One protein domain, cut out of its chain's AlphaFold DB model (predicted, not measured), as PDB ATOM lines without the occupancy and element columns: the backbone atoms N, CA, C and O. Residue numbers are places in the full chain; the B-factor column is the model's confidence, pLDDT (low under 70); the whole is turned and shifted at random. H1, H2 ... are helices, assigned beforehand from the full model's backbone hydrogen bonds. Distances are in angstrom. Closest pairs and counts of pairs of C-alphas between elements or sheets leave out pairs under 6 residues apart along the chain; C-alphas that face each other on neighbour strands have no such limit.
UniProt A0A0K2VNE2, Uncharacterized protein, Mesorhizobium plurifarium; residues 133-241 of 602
ATOM      1  N   ILE A 133     120.373 -42.997 289.909       82.25
ATOM      2  CA  ILE A 133     119.117 -42.623 290.585       82.25
ATOM      3  C   ILE A 133     119.416 -41.905 291.903       82.25
ATOM      4  O   ILE A 133     118.877 -40.827 292.136       82.25
ATOM      5  N   GLN A 134     120.316 -42.449 292.726       85.00
ATOM      6  CA  GLN A 134     120.689 -41.846 294.005       85.00
ATOM      7  C   GLN A 134     121.329 -40.461 293.816       85.00
ATOM      8  O   GLN A 134     120.924 -39.502 294.468       85.00
ATOM      9  N   ALA A 135     122.257 -40.317 292.866       84.88
ATOM     10  CA  ALA A 135     122.855 -39.020 292.550       84.88
ATOM     11  C   ALA A 135     121.824 -38.017 291.991       84.88
ATOM     12  O   ALA A 135     121.954 -36.811 292.186       84.88
ATOM     13  N   SER A 136     120.804 -38.502 291.277       87.38
ATOM     14  CA  SER A 136     119.682 -37.688 290.798       87.38
ATOM     15  C   SER A 136     118.796 -37.212 291.954       87.38
ATOM     16  O   SER A 136     118.478 -36.025 292.021       87.38
ATOM     17  N   ASP A 137     118.481 -38.087 292.912       88.12
ATOM     18  CA  ASP A 137     117.703 -37.745 294.109       88.12
ATOM     19  C   ASP A 137     118.432 -36.717 294.986       88.12
ATOM     20  O   ASP A 137     117.813 -35.771 295.467       88.12
ATOM     21  N   GLU A 138     119.754 -36.841 295.141       88.50
ATOM     22  CA  GLU A 138     120.584 -35.860 295.852       88.50
ATOM     23  C   GLU A 138     120.527 -34.473 295.190       88.50
ATOM     24  O   GLU A 138     120.343 -33.467 295.879       88.50
ATOM     25  N   ARG A 139     120.621 -34.404 293.853       91.69
ATOM     26  CA  ARG A 139     120.536 -33.138 293.104       91.69
ATOM     27  C   ARG A 139     119.143 -32.508 293.157       91.69
ATOM     28  O   ARG A 139     119.040 -31.296 293.341       91.69
ATOM     29  N   LEU A 140     118.083 -33.306 293.010       90.31
ATOM     30  CA  LEU A 140     116.695 -32.836 293.105       90.31
ATOM     31  C   LEU A 140     116.364 -32.358 294.527       90.31
ATOM     32  O   LEU A 140     115.821 -31.270 294.702       90.31
ATOM     33  N   ASN A 141     116.789 -33.097 295.553       88.88
ATOM     34  CA  ASN A 141     116.614 -32.693 296.948       88.88
ATOM     35  C   ASN A 141     117.398 -31.409 297.271       88.88
ATOM     36  O   ASN A 141     116.864 -30.514 297.919       88.88
ATOM     37  N   ALA A 142     118.627 -31.257 296.764       88.00
ATOM     38  CA  ALA A 142     119.390 -30.015 296.910       88.00
ATOM     39  C   ALA A 142     118.682 -28.817 296.246       88.00
ATOM     40  O   ALA A 142     118.650 -27.725 296.823       88.00
ATOM     41  N   LEU A 143     118.080 -29.010 295.064       90.69
ATOM     42  CA  LEU A 143     117.281 -27.986 294.380       90.69
ATOM     43  C   LEU A 143     116.054 -27.593 295.212       90.69
ATOM     44  O   LEU A 143     115.840 -26.403 295.443       90.69
ATOM     45  N   ALA A 144     115.289 -28.574 295.696       87.69
ATOM     46  CA  ALA A 144     114.107 -28.348 296.522       87.69
ATOM     47  C   ALA A 144     114.456 -27.647 297.847       87.69
ATOM     48  O   ALA A 144     113.806 -26.668 298.218       87.69
ATOM     49  N   GLN A 145     115.525 -28.073 298.528       86.62
ATOM     50  CA  GLN A 145     115.997 -27.451 299.769       86.62
ATOM     51  C   GLN A 145     116.421 -25.997 299.547       86.62
ATOM     52  O   GLN A 145     115.951 -25.103 300.253       86.62
ATOM     53  N   THR A 146     117.240 -25.738 298.525       85.81
ATOM     54  CA  THR A 146     117.714 -24.380 298.218       85.81
ATOM     55  C   THR A 146     116.561 -23.467 297.792       85.81
ATOM     56  O   THR A 146     116.508 -22.308 298.200       85.81
ATOM     57  N   ALA A 147     115.595 -23.986 297.026       87.06
ATOM     58  CA  ALA A 147     114.403 -23.242 296.622       87.06
ATOM     59  C   ALA A 147     113.468 -22.945 297.806       87.06
ATOM     60  O   ALA A 147     112.949 -21.833 297.914       87.06
ATOM     61  N   SER A 148     113.286 -23.902 298.722       82.12
ATOM     62  CA  SER A 148     112.436 -23.734 299.908       82.12
ATOM     63  C   SER A 148     112.943 -22.634 300.847       82.12
ATOM     64  O   SER A 148     112.139 -21.889 301.404       82.12
ATOM     65  N   GLY A 149     114.268 -22.460 300.947       74.75
ATOM     66  CA  GLY A 149     114.886 -21.371 301.707       74.75
ATOM     67  C   GLY A 149     114.613 -19.979 301.124       74.75
ATOM     68  O   GLY A 149     114.553 -19.009 301.873       74.75
ATOM     69  N   LEU A 150     114.389 -19.874 299.809       79.19
ATOM     70  CA  LEU A 150     114.038 -18.622 299.124       79.19
ATOM     71  C   LEU A 150     112.536 -18.324 299.129       79.19
ATOM     72  O   LEU A 150     112.145 -17.161 299.180       79.19
ATOM     73  N   ALA A 151     111.691 -19.356 299.083       65.00
ATOM     74  CA  ALA A 151     110.237 -19.203 299.015       65.00
ATOM     75  C   ALA A 151     109.622 -18.540 300.269       65.00
ATOM     76  O   ALA A 151     108.458 -18.140 300.242       65.00
ATOM     77  N   ALA A 152     110.393 -18.407 301.353       59.31
ATOM     78  CA  ALA A 152     109.952 -17.885 302.644       59.31
ATOM     79  C   ALA A 152     110.348 -16.417 302.934       59.31
ATOM     80  O   ALA A 152     110.035 -15.928 304.020       59.31
ATOM     81  N   GLY A 153     111.012 -15.689 302.018       64.56
ATOM     82  CA  GLY A 153     111.542 -14.347 302.325       64.56
ATOM     83  C   GLY A 153     111.867 -13.437 301.131       64.56
ATOM     84  O   GLY A 153     111.500 -13.715 299.990       64.56
ATOM     85  N   LYS A 154     112.546 -12.306 301.408       73.88
ATOM     86  CA  LYS A 154     113.102 -11.400 300.380       73.88
ATOM     87  C   LYS A 154     114.134 -12.188 299.570       73.88
ATOM     88  O   LYS A 154     114.981 -12.865 300.142       73.88
ATOM     89  N   ILE A 155     114.066 -12.100 298.243       78.81
ATOM     90  CA  ILE A 155     115.022 -12.763 297.353       78.81
ATOM     91  C   ILE A 155     116.397 -12.109 297.540       78.81
ATOM     92  O   ILE A 155     116.637 -11.007 297.047       78.81
ATOM     93  N   GLU A 156     117.289 -12.778 298.269       86.75
ATOM     94  CA  GLU A 156     118.657 -12.311 298.490       86.75
ATOM     95  C   GLU A 156     119.585 -12.730 297.337       86.75
ATOM     96  O   GLU A 156     119.459 -13.846 296.814       86.75
ATOM     97  N   PRO A 157     120.561 -11.892 296.940       88.62
ATOM     98  CA  PRO A 157     121.418 -12.196 295.797       88.62
ATOM     99  C   PRO A 157     122.249 -13.467 295.978       88.62
ATOM    100  O   PRO A 157     122.358 -14.265 295.045       88.62
ATOM    101  N   GLN A 158     122.787 -13.694 297.182       87.38
ATOM    102  CA  GLN A 158     123.583 -14.884 297.491       87.38
ATOM    103  C   GLN A 158     122.735 -16.161 297.441       87.38
ATOM    104  O   GLN A 158     123.156 -17.172 296.877       87.38
ATOM    105  N   ALA A 159     121.507 -16.100 297.963       87.94
ATOM    106  CA  ALA A 159     120.560 -17.203 297.878       87.94
ATOM    107  C   ALA A 159     120.216 -17.513 296.410       87.94
ATOM    108  O   ALA A 159     120.247 -18.675 296.000       87.94
ATOM    109  N   CYS A 160     119.979 -16.487 295.582       90.94
ATOM    110  CA  CYS A 160     119.759 -16.675 294.148       90.94
ATOM    111  C   CYS A 160     120.966 -17.286 293.425       90.94
ATOM    112  O   CYS A 160     120.783 -18.138 292.556       90.94
ATOM    113  N   GLN A 161     122.196 -16.888 293.766       89.81
ATOM    114  CA  GLN A 161     123.403 -17.493 293.193       89.81
ATOM    115  C   GLN A 161     123.503 -18.979 293.550       89.81
ATOM    116  O   GLN A 161     123.737 -19.800 292.661       89.81
ATOM    117  N   ASN A 162     123.259 -19.329 294.815       89.38
ATOM    118  CA  ASN A 162     123.261 -20.714 295.285       89.38
ATOM    119  C   ASN A 162     122.186 -21.554 294.575       89.38
ATOM    120  O   ASN A 162     122.470 -22.664 294.119       89.38
ATOM    121  N   LEU A 163     120.974 -21.012 294.403       91.56
ATOM    122  CA  LEU A 163     119.893 -21.694 293.690       91.56
ATOM    123  C   LEU A 163     120.225 -21.900 292.205       91.56
ATOM    124  O   LEU A 163     120.037 -22.994 291.678       91.56
ATOM    125  N   VAL A 164     120.777 -20.886 291.530       92.88
ATOM    126  CA  VAL A 164     121.192 -20.995 290.121       92.88
ATOM    127  C   VAL A 164     122.331 -22.001 289.945       92.88
ATOM    128  O   VAL A 164     122.321 -22.754 288.973       92.88
ATOM    129  N   GLN A 165     123.304 -22.044 290.861       91.75
ATOM    130  CA  GLN A 165     124.377 -23.045 290.819       91.75
ATOM    131  C   GLN A 165     123.836 -24.461 291.022       91.75
ATOM    132  O   GLN A 165     124.179 -25.363 290.260       91.75
ATOM    133  N   THR A 166     122.923 -24.641 291.976       91.19
ATOM    134  CA  THR A 166     122.264 -25.930 292.221       91.19
ATOM    135  C   THR A 166     121.451 -26.372 291.000       91.19
ATOM    136  O   THR A 166     121.565 -27.508 290.548       91.19
ATOM    137  N   ALA A 167     120.715 -25.451 290.370       91.31
ATOM    138  CA  ALA A 167     119.952 -25.725 289.154       91.31
ATOM    139  C   ALA A 167     120.828 -26.042 287.925       91.31
ATOM    140  O   ALA A 167     120.372 -26.746 287.025       91.31
ATOM    141  N   LYS A 168     122.083 -25.567 287.863       90.31
ATOM    142  CA  LYS A 168     123.035 -25.942 286.796       90.31
ATOM    143  C   LYS A 168     123.497 -27.395 286.893       90.31
ATOM    144  O   LYS A 168     123.876 -27.955 285.869       90.31
ATOM    145  N   ALA A 169     123.476 -27.989 288.086       89.12
ATOM    146  CA  ALA A 169     123.830 -29.394 288.276       89.12
ATOM    147  C   ALA A 169     122.737 -30.354 287.762       89.12
ATOM    148  O   ALA A 169     123.013 -31.533 287.561       89.12
ATOM    149  N   ILE A 170     121.516 -29.856 287.528       92.25
ATOM    150  CA  ILE A 170     120.380 -30.635 287.023       92.25
ATOM    151  C   ILE A 170     120.600 -31.037 285.560       92.25
ATOM    152  O   ILE A 170     120.732 -30.195 284.670       92.25
ATOM    153  N   THR A 171     120.554 -32.341 285.313       90.31
ATOM    154  CA  THR A 171     120.676 -32.975 283.996       90.31
ATOM    155  C   THR A 171     119.311 -33.206 283.335       90.31
ATOM    156  O   THR A 171     118.265 -33.101 283.977       90.31
ATOM    157  N   ASP A 172     119.290 -33.575 282.051       87.38
ATOM    158  CA  ASP A 172     118.039 -33.930 281.358       87.38
ATOM    159  C   ASP A 172     117.352 -35.160 281.974       87.38
ATOM    160  O   ASP A 172     116.122 -35.246 281.998       87.38
ATOM    161  N   PHE A 173     118.141 -36.078 282.542       87.75
ATOM    162  CA  PHE A 173     117.618 -37.212 283.297       87.75
ATOM    163  C   PHE A 173     116.879 -36.755 284.562       87.75
ATOM    164  O   PHE A 173     115.755 -37.193 284.801       87.75
ATOM    165  N   ASP A 174     117.445 -35.811 285.317       89.75
ATOM    166  CA  ASP A 174     116.812 -35.249 286.519       89.75
ATOM    167  C   ASP A 174     115.497 -34.527 286.177       89.75
ATOM    168  O   ASP A 174     114.494 -34.700 286.867       89.75
ATOM    169  N   ARG A 175     115.465 -33.786 285.058       88.69
ATOM    170  CA  ARG A 175     114.255 -33.092 284.569       88.69
ATOM    171  C   ARG A 175     113.107 -34.044 284.255       88.69
ATOM    172  O   ARG A 175     111.953 -33.709 284.508       88.69
ATOM    173  N   SER A 176     113.405 -35.236 283.732       89.31
ATOM    174  CA  SER A 176     112.383 -36.261 283.465       89.31
ATOM    175  C   SER A 176     111.715 -36.800 284.740       89.31
ATOM    176  O   SER A 176     110.665 -37.438 284.661       89.31
ATOM    177  N   ARG A 177     112.312 -36.523 285.908       91.06
ATOM    178  CA  ARG A 177     111.878 -36.973 287.236       91.06
ATOM    179  C   ARG A 177     111.351 -35.838 288.118       91.06
ATOM    180  O   ARG A 177     111.127 -36.061 289.303       91.06
ATOM    181  N   PHE A 178     111.147 -34.639 287.570       92.81
ATOM    182  CA  PHE A 178     110.601 -33.522 288.333       92.81
ATOM    183  C   PHE A 178     109.199 -33.831 288.866       92.81
ATOM    184  O   PHE A 178     108.284 -34.185 288.121       92.81
ATOM    185  N   ASP A 179     109.028 -33.633 290.166       89.50
ATOM    186  CA  ASP A 179     107.722 -33.439 290.781       89.50
ATOM    187  C   ASP A 179     107.360 -31.942 290.796       89.50
ATOM    188  O   ASP A 179     108.043 -31.093 290.212       89.50
ATOM    189  N   LYS A 180     106.249 -31.608 291.455       85.81
ATOM    190  CA  LYS A 180     105.746 -30.235 291.527       85.81
ATOM    191  C   LYS A 180     106.731 -29.278 292.214       85.81
ATOM    192  O   LYS A 180     106.839 -28.131 291.784       85.81
ATOM    193  N   ASP A 181     107.438 -29.740 293.240       85.31
ATOM    194  CA  ASP A 181     108.322 -28.903 294.053       85.31
ATOM    195  C   ASP A 181     109.670 -28.698 293.350       85.31
ATOM    196  O   ASP A 181     110.195 -27.585 293.315       85.31
ATOM    197  N   ASN A 182     110.172 -29.736 292.676       90.12
ATOM    198  CA  ASN A 182     111.351 -29.669 291.815       90.12
ATOM    199  C   ASN A 182     111.130 -28.754 290.602       90.12
ATOM    200  O   ASN A 182     111.997 -27.940 290.280       90.12
ATOM    201  N   GLN A 183     109.957 -28.832 289.960       90.00
ATOM    202  CA  GLN A 183     109.591 -27.927 288.866       90.00
ATOM    203  C   GLN A 183     109.516 -26.473 289.353       90.00
ATOM    204  O   GLN A 183     110.121 -25.595 288.741       90.00
ATOM    205  N   ALA A 184     108.845 -26.216 290.482       86.75
ATOM    206  CA  ALA A 184     108.757 -24.877 291.063       86.75
ATOM    207  C   ALA A 184     110.135 -24.320 291.469       86.75
ATOM    208  O   ALA A 184     110.420 -23.148 291.224       86.75
ATOM    209  N   GLY A 185     111.012 -25.153 292.041       88.88
ATOM    210  CA  GLY A 185     112.386 -24.776 292.374       88.88
ATOM    211  C   GLY A 185     113.238 -24.472 291.141       88.88
ATOM    212  O   GLY A 185     114.012 -23.513 291.144       88.88
ATOM    213  N   PHE A 186     113.060 -25.232 290.057       90.69
ATOM    214  CA  PHE A 186     113.730 -24.972 288.784       90.69
ATOM    215  C   PHE A 186     113.232 -23.678 288.119       90.69
ATOM    216  O   PHE A 186     114.046 -22.888 287.639       90.69
ATOM    217  N   ASP A 187     111.925 -23.411 288.142       89.50
ATOM    218  CA  ASP A 187     111.335 -22.168 287.625       89.50
ATOM    219  C   ASP A 187     111.793 -20.947 288.444       89.50
ATOM    220  O   ASP A 187     112.182 -19.919 287.880       89.50
ATOM    221  N   LEU A 188     111.855 -21.078 289.774       90.25
ATOM    222  CA  LEU A 188     112.420 -20.059 290.663       90.25
ATOM    223  C   LEU A 188     113.904 -19.804 290.359       90.25
ATOM    224  O   LEU A 188     114.342 -18.653 290.339       90.25
ATOM    225  N   ALA A 189     114.674 -20.851 290.047       90.88
ATOM    226  CA  ALA A 189     116.065 -20.714 289.627       90.88
ATOM    227  C   ALA A 189     116.201 -19.946 288.300       90.88
ATOM    228  O   ALA A 189     117.126 -19.145 288.155       90.88
ATOM    229  N   GLN A 190     115.279 -20.128 287.344       90.06
ATOM    230  CA  GLN A 190     115.248 -19.319 286.117       90.06
ATOM    231  C   GLN A 190     114.944 -17.846 286.418       90.06
ATOM    232  O   GLN A 190     115.611 -16.965 285.874       90.06
ATOM    233  N   GLY A 191     114.009 -17.571 287.335       89.69
ATOM    234  CA  GLY A 191     113.742 -16.217 287.834       89.69
ATOM    235  C   GLY A 191     114.976 -15.575 288.480       89.69
ATOM    236  O   GLY A 191     115.359 -14.463 288.120       89.69
ATOM    237  N   CYS A 192     115.673 -16.309 289.354       91.81
ATOM    238  CA  CYS A 192     116.940 -15.877 289.950       91.81
ATOM    239  C   CYS A 192     118.033 -15.629 288.903       91.81
ATOM    240  O   CYS A 192     118.791 -14.667 289.011       91.81
ATOM    241  N   ARG A 193     118.117 -16.469 287.864       91.25
ATOM    242  CA  ARG A 193     119.074 -16.284 286.766       91.25
ATOM    243  C   ARG A 193     118.796 -14.996 285.995       91.25
ATOM    244  O   ARG A 193     119.740 -14.278 285.677       91.25
ATOM    245  N   ALA A 194     117.527 -14.706 285.708       90.12
ATOM    246  CA  ALA A 194     117.127 -13.461 285.064       90.12
ATOM    247  C   ALA A 194     117.456 -12.244 285.946       90.12
ATOM    248  O   ALA A 194     118.086 -11.309 285.460       90.12
ATOM    249  N   ALA A 195     117.133 -12.295 287.243       90.31
ATOM    250  CA  ALA A 195     117.425 -11.219 288.193       90.31
ATOM    251  C   ALA A 195     118.934 -10.937 288.331       90.31
ATOM    252  O   ALA A 195     119.357  -9.780 288.312       90.31
ATOM    253  N   LEU A 196     119.766 -11.983 288.408       92.38
ATOM    254  CA  LEU A 196     121.227 -11.847 288.437       92.38
ATOM    255  C   LEU A 196     121.777 -11.255 287.132       92.38
ATOM    256  O   LEU A 196     122.633 -10.376 287.184       92.38
ATOM    257  N   ALA A 197     121.267 -11.684 285.974       92.06
ATOM    258  CA  ALA A 197     121.687 -11.139 284.682       92.06
ATOM    259  C   ALA A 197     121.280  -9.664 284.511       92.06
ATOM    260  O   ALA A 197     122.047  -8.859 283.985       92.06
ATOM    261  N   GLU A 198     120.088  -9.287 284.976       92.94
ATOM    262  CA  GLU A 198     119.634  -7.895 284.972       92.94
ATOM    263  C   GLU A 198     120.501  -7.026 285.893       92.94
ATOM    264  O   GLU A 198     120.933  -5.938 285.506       92.94
ATOM    265  N   SER A 199     120.836  -7.553 287.073       93.44
ATOM    266  CA  SER A 199     121.772  -6.934 288.008       93.44
ATOM    267  C   SER A 199     123.166  -6.742 287.400       93.44
ATOM    268  O   SER A 199     123.714  -5.640 287.454       93.44
ATOM    269  N   ASP A 200     123.722  -7.770 286.745       92.00
ATOM    270  CA  ASP A 200     125.009  -7.685 286.039       92.00
ATOM    271  C   ASP A 200     124.999  -6.583 284.976       92.00
ATOM    272  O   ASP A 200     125.976  -5.846 284.830       92.00
ATOM    273  N   ASN A 201     123.893  -6.445 284.241       92.56
ATOM    274  CA  ASN A 201     123.749  -5.404 283.228       92.56
ATOM    275  C   ASN A 201     123.735  -4.001 283.849       92.56
ATOM    276  O   ASN A 201     124.428  -3.115 283.342       92.56
ATOM    277  N   ARG A 202     123.010  -3.794 284.959       94.19
ATOM    278  CA  ARG A 202     122.983  -2.503 285.671       94.19
ATOM    279  C   ARG A 202     124.344  -2.142 286.269       94.19
ATOM    280  O   ARG A 202     124.812  -1.019 286.082       94.19
ATOM    281  N   ILE A 203     125.024  -3.096 286.910       93.50
ATOM    282  CA  ILE A 203     126.371  -2.892 287.471       93.50
ATOM    283  C   ILE A 203     127.380  -2.594 286.356       93.50
ATOM    284  O   ILE A 203     128.178  -1.665 286.476       93.50
ATOM    285  N   ARG A 204     127.328  -3.318 285.231       92.19
ATOM    286  CA  ARG A 204     128.212  -3.061 284.085       92.19
ATOM    287  C   ARG A 204     127.971  -1.680 283.478       92.19
ATOM    288  O   ARG A 204     128.936  -1.007 283.129       92.19
ATOM    289  N   ALA A 205     126.716  -1.241 283.380       91.19
ATOM    290  CA  ALA A 205     126.378   0.101 282.909       91.19
ATOM    291  C   ALA A 205     126.922   1.197 283.841       91.19
ATOM    292  O   ALA A 205     127.428   2.214 283.360       91.19
ATOM    293  N   LEU A 206     126.878   0.980 285.161       93.50
ATOM    294  CA  LEU A 206     127.499   1.872 286.140       93.50
ATOM    295  C   LEU A 206     129.018   1.939 285.958       93.50
ATOM    296  O   LEU A 206     129.565   3.033 285.855       93.50
ATOM    297  N   VAL A 207     129.692   0.788 285.896       93.19
ATOM    298  CA  VAL A 207     131.153   0.722 285.734       93.19
ATOM    299  C   VAL A 207     131.582   1.390 284.430       93.19
ATOM    300  O   VAL A 207     132.478   2.224 284.454       93.19
ATOM    301  N   ALA A 208     130.893   1.108 283.322       90.88
ATOM    302  CA  ALA A 208     131.158   1.748 282.035       90.88
ATOM    303  C   ALA A 208     130.966   3.272 282.092       90.88
ATOM    304  O   ALA A 208     131.737   4.016 281.491       90.88
ATOM    305  N   SER A 209     129.961   3.741 282.841       89.25
ATOM    306  CA  SER A 209     129.741   5.174 283.057       89.25
ATOM    307  C   SER A 209     130.840   5.797 283.916       89.25
ATOM    308  O   SER A 209     131.205   6.934 283.663       89.25
ATOM    309  N   ALA A 210     131.380   5.070 284.901       87.69
ATOM    310  CA  ALA A 210     132.452   5.528 285.789       87.69
ATOM    311  C   ALA A 210     133.854   5.471 285.157       87.69
ATOM    312  O   ALA A 210     134.768   6.127 285.644       87.69
ATOM    313  N   SER A 211     134.035   4.683 284.097       85.50
ATOM    314  CA  SER A 211     135.293   4.580 283.351       85.50
ATOM    315  C   SER A 211     135.346   5.476 282.112       85.50
ATOM    316  O   SER A 211     136.321   5.420 281.370       85.50
ATOM    317  N   ALA A 212     134.289   6.241 281.831       83.81
ATOM    318  CA  ALA A 212     134.264   7.138 280.683       83.81
ATOM    319  C   ALA A 212     135.241   8.310 280.888       83.81
ATOM    320  O   ALA A 212     135.335   8.857 281.986       83.81
ATOM    321  N   GLU A 213     135.937   8.720 279.822       76.81
ATOM    322  CA  GLU A 213     136.924   9.817 279.861       76.81
ATOM    323  C   GLU A 213     136.333  11.142 280.362       76.81
ATOM    324  O   GLU A 213     137.047  11.994 280.881       76.81
ATOM    325  N   ASP A 214     135.019  11.316 280.238       79.25
ATOM    326  CA  ASP A 214     134.328  12.547 280.580       79.25
ATOM    327  C   ASP A 214     133.619  12.507 281.942       79.25
ATOM    328  O   ASP A 214     132.800  13.384 282.204       79.25
ATOM    329  N   VAL A 215     133.903  11.542 282.827       77.06
ATOM    330  CA  VAL A 215     133.268  11.436 284.164       77.06
ATOM    331  C   VAL A 215     133.366  12.720 284.985       77.06
ATOM    332  O   VAL A 215     132.408  13.084 285.670       77.06
ATOM    333  N   GLU A 216     134.489  13.430 284.879       72.88
ATOM    334  CA  GLU A 216     134.717  14.709 285.564       72.88
ATOM    335  C   GLU A 216     133.945  15.878 284.931       72.88
ATOM    336  O   GLU A 216     133.841  16.958 285.515       72.88
ATOM    337  N   THR A 217     133.368  15.676 283.745       80.38
ATOM    338  CA  THR A 217     132.485  16.657 283.117       80.38
ATOM    339  C   THR A 217     131.074  16.575 283.703       80.38
ATOM    340  O   THR A 217     130.638  15.513 284.163       80.38
ATOM    341  N   PRO A 218     130.288  17.660 283.619       77.62
ATOM    342  CA  PRO A 218     128.897  17.650 284.064       77.62
ATOM    343  C   PRO A 218     128.037  16.559 283.421       77.62
ATOM    344  O   PRO A 218     127.233  15.926 284.107       77.62
ATOM    345  N   ASN A 219     128.238  16.297 282.127       81.50
ATOM    346  CA  ASN A 219     127.506  15.267 281.394       81.50
ATOM    347  C   ASN A 219     127.927  13.852 281.811       81.50
ATOM    348  O   ASN A 219     127.068  12.975 281.940       81.50
ATOM    349  N   GLY A 220     129.217  13.619 282.060       83.62
ATOM    350  CA  GLY A 220     129.703  12.345 282.591       83.62
ATOM    351  C   GLY A 220     129.207  12.087 284.010       83.62
ATOM    352  O   GLY A 220     128.661  11.017 284.281       83.62
ATOM    353  N   THR A 221     129.260  13.096 284.888       83.06
ATOM    354  CA  THR A 221     128.703  13.003 286.246       83.06
ATOM    355  C   THR A 221     127.190  12.737 286.212       83.06
ATOM    356  O   THR A 221     126.712  11.860 286.930       83.06
ATOM    357  N   ALA A 222     126.426  13.408 285.337       82.25
ATOM    358  CA  ALA A 222     124.985  13.170 285.175       82.25
ATOM    359  C   ALA A 222     124.670  11.721 284.778       82.25
ATOM    360  O   ALA A 222     123.763  11.092 285.331       82.25
ATOM    361  N   ARG A 223     125.422  11.184 283.809       85.38
ATOM    362  CA  ARG A 223     125.269   9.801 283.348       85.38
ATOM    363  C   ARG A 223     125.612   8.804 284.448       85.38
ATOM    364  O   ARG A 223     124.845   7.865 284.655       85.38
ATOM    365  N   LEU A 224     126.693   9.045 285.187       89.06
ATOM    366  CA  LEU A 224     127.114   8.218 286.315       89.06
ATOM    367  C   LEU A 224     126.059   8.186 287.435       89.06
ATOM    368  O   LEU A 224     125.692   7.109 287.905       89.06
ATOM    369  N   VAL A 225     125.512   9.347 287.811       88.25
ATOM    370  CA  VAL A 225     124.429   9.453 288.806       88.25
ATOM    371  C   VAL A 225     123.171   8.728 288.325       88.25
ATOM    372  O   VAL A 225     122.585   7.950 289.075       88.25
ATOM    373  N   LYS A 226     122.779   8.899 287.055       89.19
ATOM    374  CA  LYS A 226     121.619   8.205 286.473       89.19
ATOM    375  C   LYS A 226     121.797   6.683 286.455       89.19
ATOM    376  O   LYS A 226     120.857   5.956 286.771       89.19
ATOM    377  N   ALA A 227     122.987   6.198 286.101       89.38
ATOM    378  CA  ALA A 227     123.312   4.774 286.143       89.38
ATOM    379  C   ALA A 227     123.234   4.228 287.576       89.38
ATOM    380  O   ALA A 227     122.644   3.174 287.796       89.38
ATOM    381  N   SER A 228     123.737   4.971 288.562       91.00
ATOM    382  CA  SER A 228     123.623   4.593 289.973       91.00
ATOM    383  C   SER A 228     122.186   4.594 290.492       91.00
ATOM    384  O   SER A 228     121.811   3.673 291.213       91.00
ATOM    385  N   ALA A 229     121.353   5.549 290.072       89.06
ATOM    386  CA  ALA A 229     119.938   5.602 290.443       89.06
ATOM    387  C   ALA A 229     119.124   4.400 289.921       89.06
ATOM    388  O   ALA A 229     118.065   4.098 290.463       89.06
ATOM    389  N   SER A 230     119.611   3.707 288.883       90.31
ATOM    390  CA  SER A 230     119.003   2.463 288.390       90.31
ATOM    391  C   SER A 230     119.290   1.244 289.271       90.31
ATOM    392  O   SER A 230     118.616   0.226 289.121       90.31
ATOM    393  N   LEU A 231     120.273   1.332 290.179       91.81
ATOM    394  CA  LEU A 231     120.616   0.236 291.079       91.81
ATOM    395  C   LEU A 231     119.529   0.049 292.137       91.81
ATOM    396  O   LEU A 231     119.087   0.987 292.800       91.81
ATOM    397  N   THR A 232     119.171  -1.205 292.346       90.81
ATOM    398  CA  THR A 232     118.254  -1.681 293.379       90.81
ATOM    399  C   THR A 232     119.028  -2.169 294.605       90.81
ATOM    400  O   THR A 232     120.242  -2.373 294.544       90.81
ATOM    401  N   ASP A 233     118.336  -2.416 295.718       88.75
ATOM    402  CA  ASP A 233     118.953  -3.044 296.898       88.75
ATOM    403  C   ASP A 233     119.566  -4.410 296.555       88.75
ATOM    404  O   ASP A 233     120.665  -4.721 296.999       88.75
ATOM    405  N   PHE A 234     118.918  -5.172 295.663       90.25
ATOM    406  CA  PHE A 234     119.443  -6.448 295.169       90.25
ATOM    407  C   PHE A 234     120.818  -6.295 294.506       90.25
ATOM    408  O   PHE A 234     121.638  -7.197 294.601       90.25
ATOM    409  N   ASP A 235     121.101  -5.167 293.850       91.31
ATOM    410  CA  ASP A 235     122.404  -4.926 293.220       91.31
ATOM    411  C   ASP A 235     123.479  -4.563 294.247       91.31
ATOM    412  O   ASP A 235     124.638  -4.947 294.092       91.31
ATOM    413  N   LYS A 236     123.090  -3.822 295.291       85.69
ATOM    414  CA  LYS A 236     123.984  -3.334 296.351       85.69
ATOM    415  C   LYS A 236     124.384  -4.438 297.334       85.69
ATOM    416  O   LYS A 236     125.495  -4.392 297.848       85.69
ATOM    417  N   ASP A 237     123.514  -5.428 297.534       87.25
ATOM    418  CA  ASP A 237     123.720  -6.563 298.446       87.25
ATOM    419  C   ASP A 237     124.539  -7.714 297.813       87.25
ATOM    420  O   ASP A 237     124.720  -8.772 298.418       87.25
ATOM    421  N   ARG A 238     125.025  -7.546 296.574       87.25
ATOM    422  CA  ARG A 238     125.902  -8.522 295.907       87.25
ATOM    423  C   ARG A 238     127.340  -8.428 296.403       87.25
ATOM    424  O   ARG A 238     127.805  -7.372 296.816       87.25
ATOM    425  N   ASP A 239     128.084  -9.518 296.236       85.62
ATOM    426  CA  ASP A 239     129.545  -9.452 296.265       85.62
ATOM    427  C   ASP A 239     130.047  -8.719 295.006       85.62
ATOM    428  O   ASP A 239     129.969  -9.230 293.884       85.62
ATOM    429  N   LEU A 240     130.457  -7.463 295.188       87.75
ATOM    430  CA  LEU A 240     130.821  -6.540 294.116       87.75
ATOM    431  C   LEU A 240     132.333  -6.524 293.873       87.75
ATOM    432  O   LEU A 240     133.140  -6.432 294.810       87.75
ATOM    433  N   THR A 241     132.720  -6.479 292.594       90.31
ATOM    434  CA  THR A 241     134.123  -6.276 292.204       90.31
ATOM    435  C   THR A 241     134.652  -4.935 292.722       90.31
ATOM    436  O   THR A 241     133.889  -4.024 293.067       90.31
TER     437      THR A 241
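This is residues 133 to 241 of the 602 residues of an uncharacterized protein of Mesorhizobium plurifarium (UniProt A0A0K2VNE2). One long helix, H4, runs through a rod-like model: the helical hairpin of H1 and H2 packs slantwise on its first half, and H5 folds back along its last part. The short H3 packs on H1, and the short H6 packs on H4 between H2 and H5. The 109 printed residues hold six named helices, H1 to H6 along the chain, and no named strand: the class is all helix. The whole is loose, with a radius of gyration of the C-alphas of 18.3 A and spans of 61 by 26 by 18 A.

H4, residues 180 to 210, is 45.0 A long, from C-alpha 180 at (105.746, -30.235, 291.527) to C-alpha 210 at (132.452, 5.528, 285.789). H1, residues 133 to 150, is 26.0 A long and begins with C-alpha 133 at (119.117, -42.623, 290.585). H2, residues 157 to 168, measures 16.5 A and H5, residues 218 to 229, 16.3 A. H3 is residues 172 to 175, and H6 residues 233 to 236.

H4 is the hub, touching four helices. Its residues 186 to 196 touch H2 at a steep tilt of 56 degrees, opposite ways; the closest C-alphas, of Cys 160 and Cys 192, are 5.1 A apart. Its residues 181 to 189 touch H1 at a steep tilt of 60 degrees, the same way, closest at the C-alphas of Ala 147 and Gly 185, 4.9 A. H1 and H2 form a hairpin at a shallow tilt of 20 degrees; the C-alphas of Thr 146 and Leu 163 come closest, at 5.7 A. H4 and H5 form another at 16 degrees, with the C-alphas of Leu 206 and Ala 227 closest at 5.1 A. H6 touches H4, closest at the C-alphas of Ser 199 and Asp 235, 5.6 A. H3 touches H1, closest at the C-alphas of Ser 136 and Asp 174, 5.7 A. H1 and H5 are apart. Every O i to N i+4 pair is within hydrogen-bond range in H2, H4 and H5, and 13 of 14 are in H1; H3 and H6 are too short for such a pair.

The farthest C-alphas, of Ile 133 and Pro 218, are 61.4 A apart. The printed part has no cut and no long link. Its mean pLDDT is 87.3, and residues 151 to 153 are under 70.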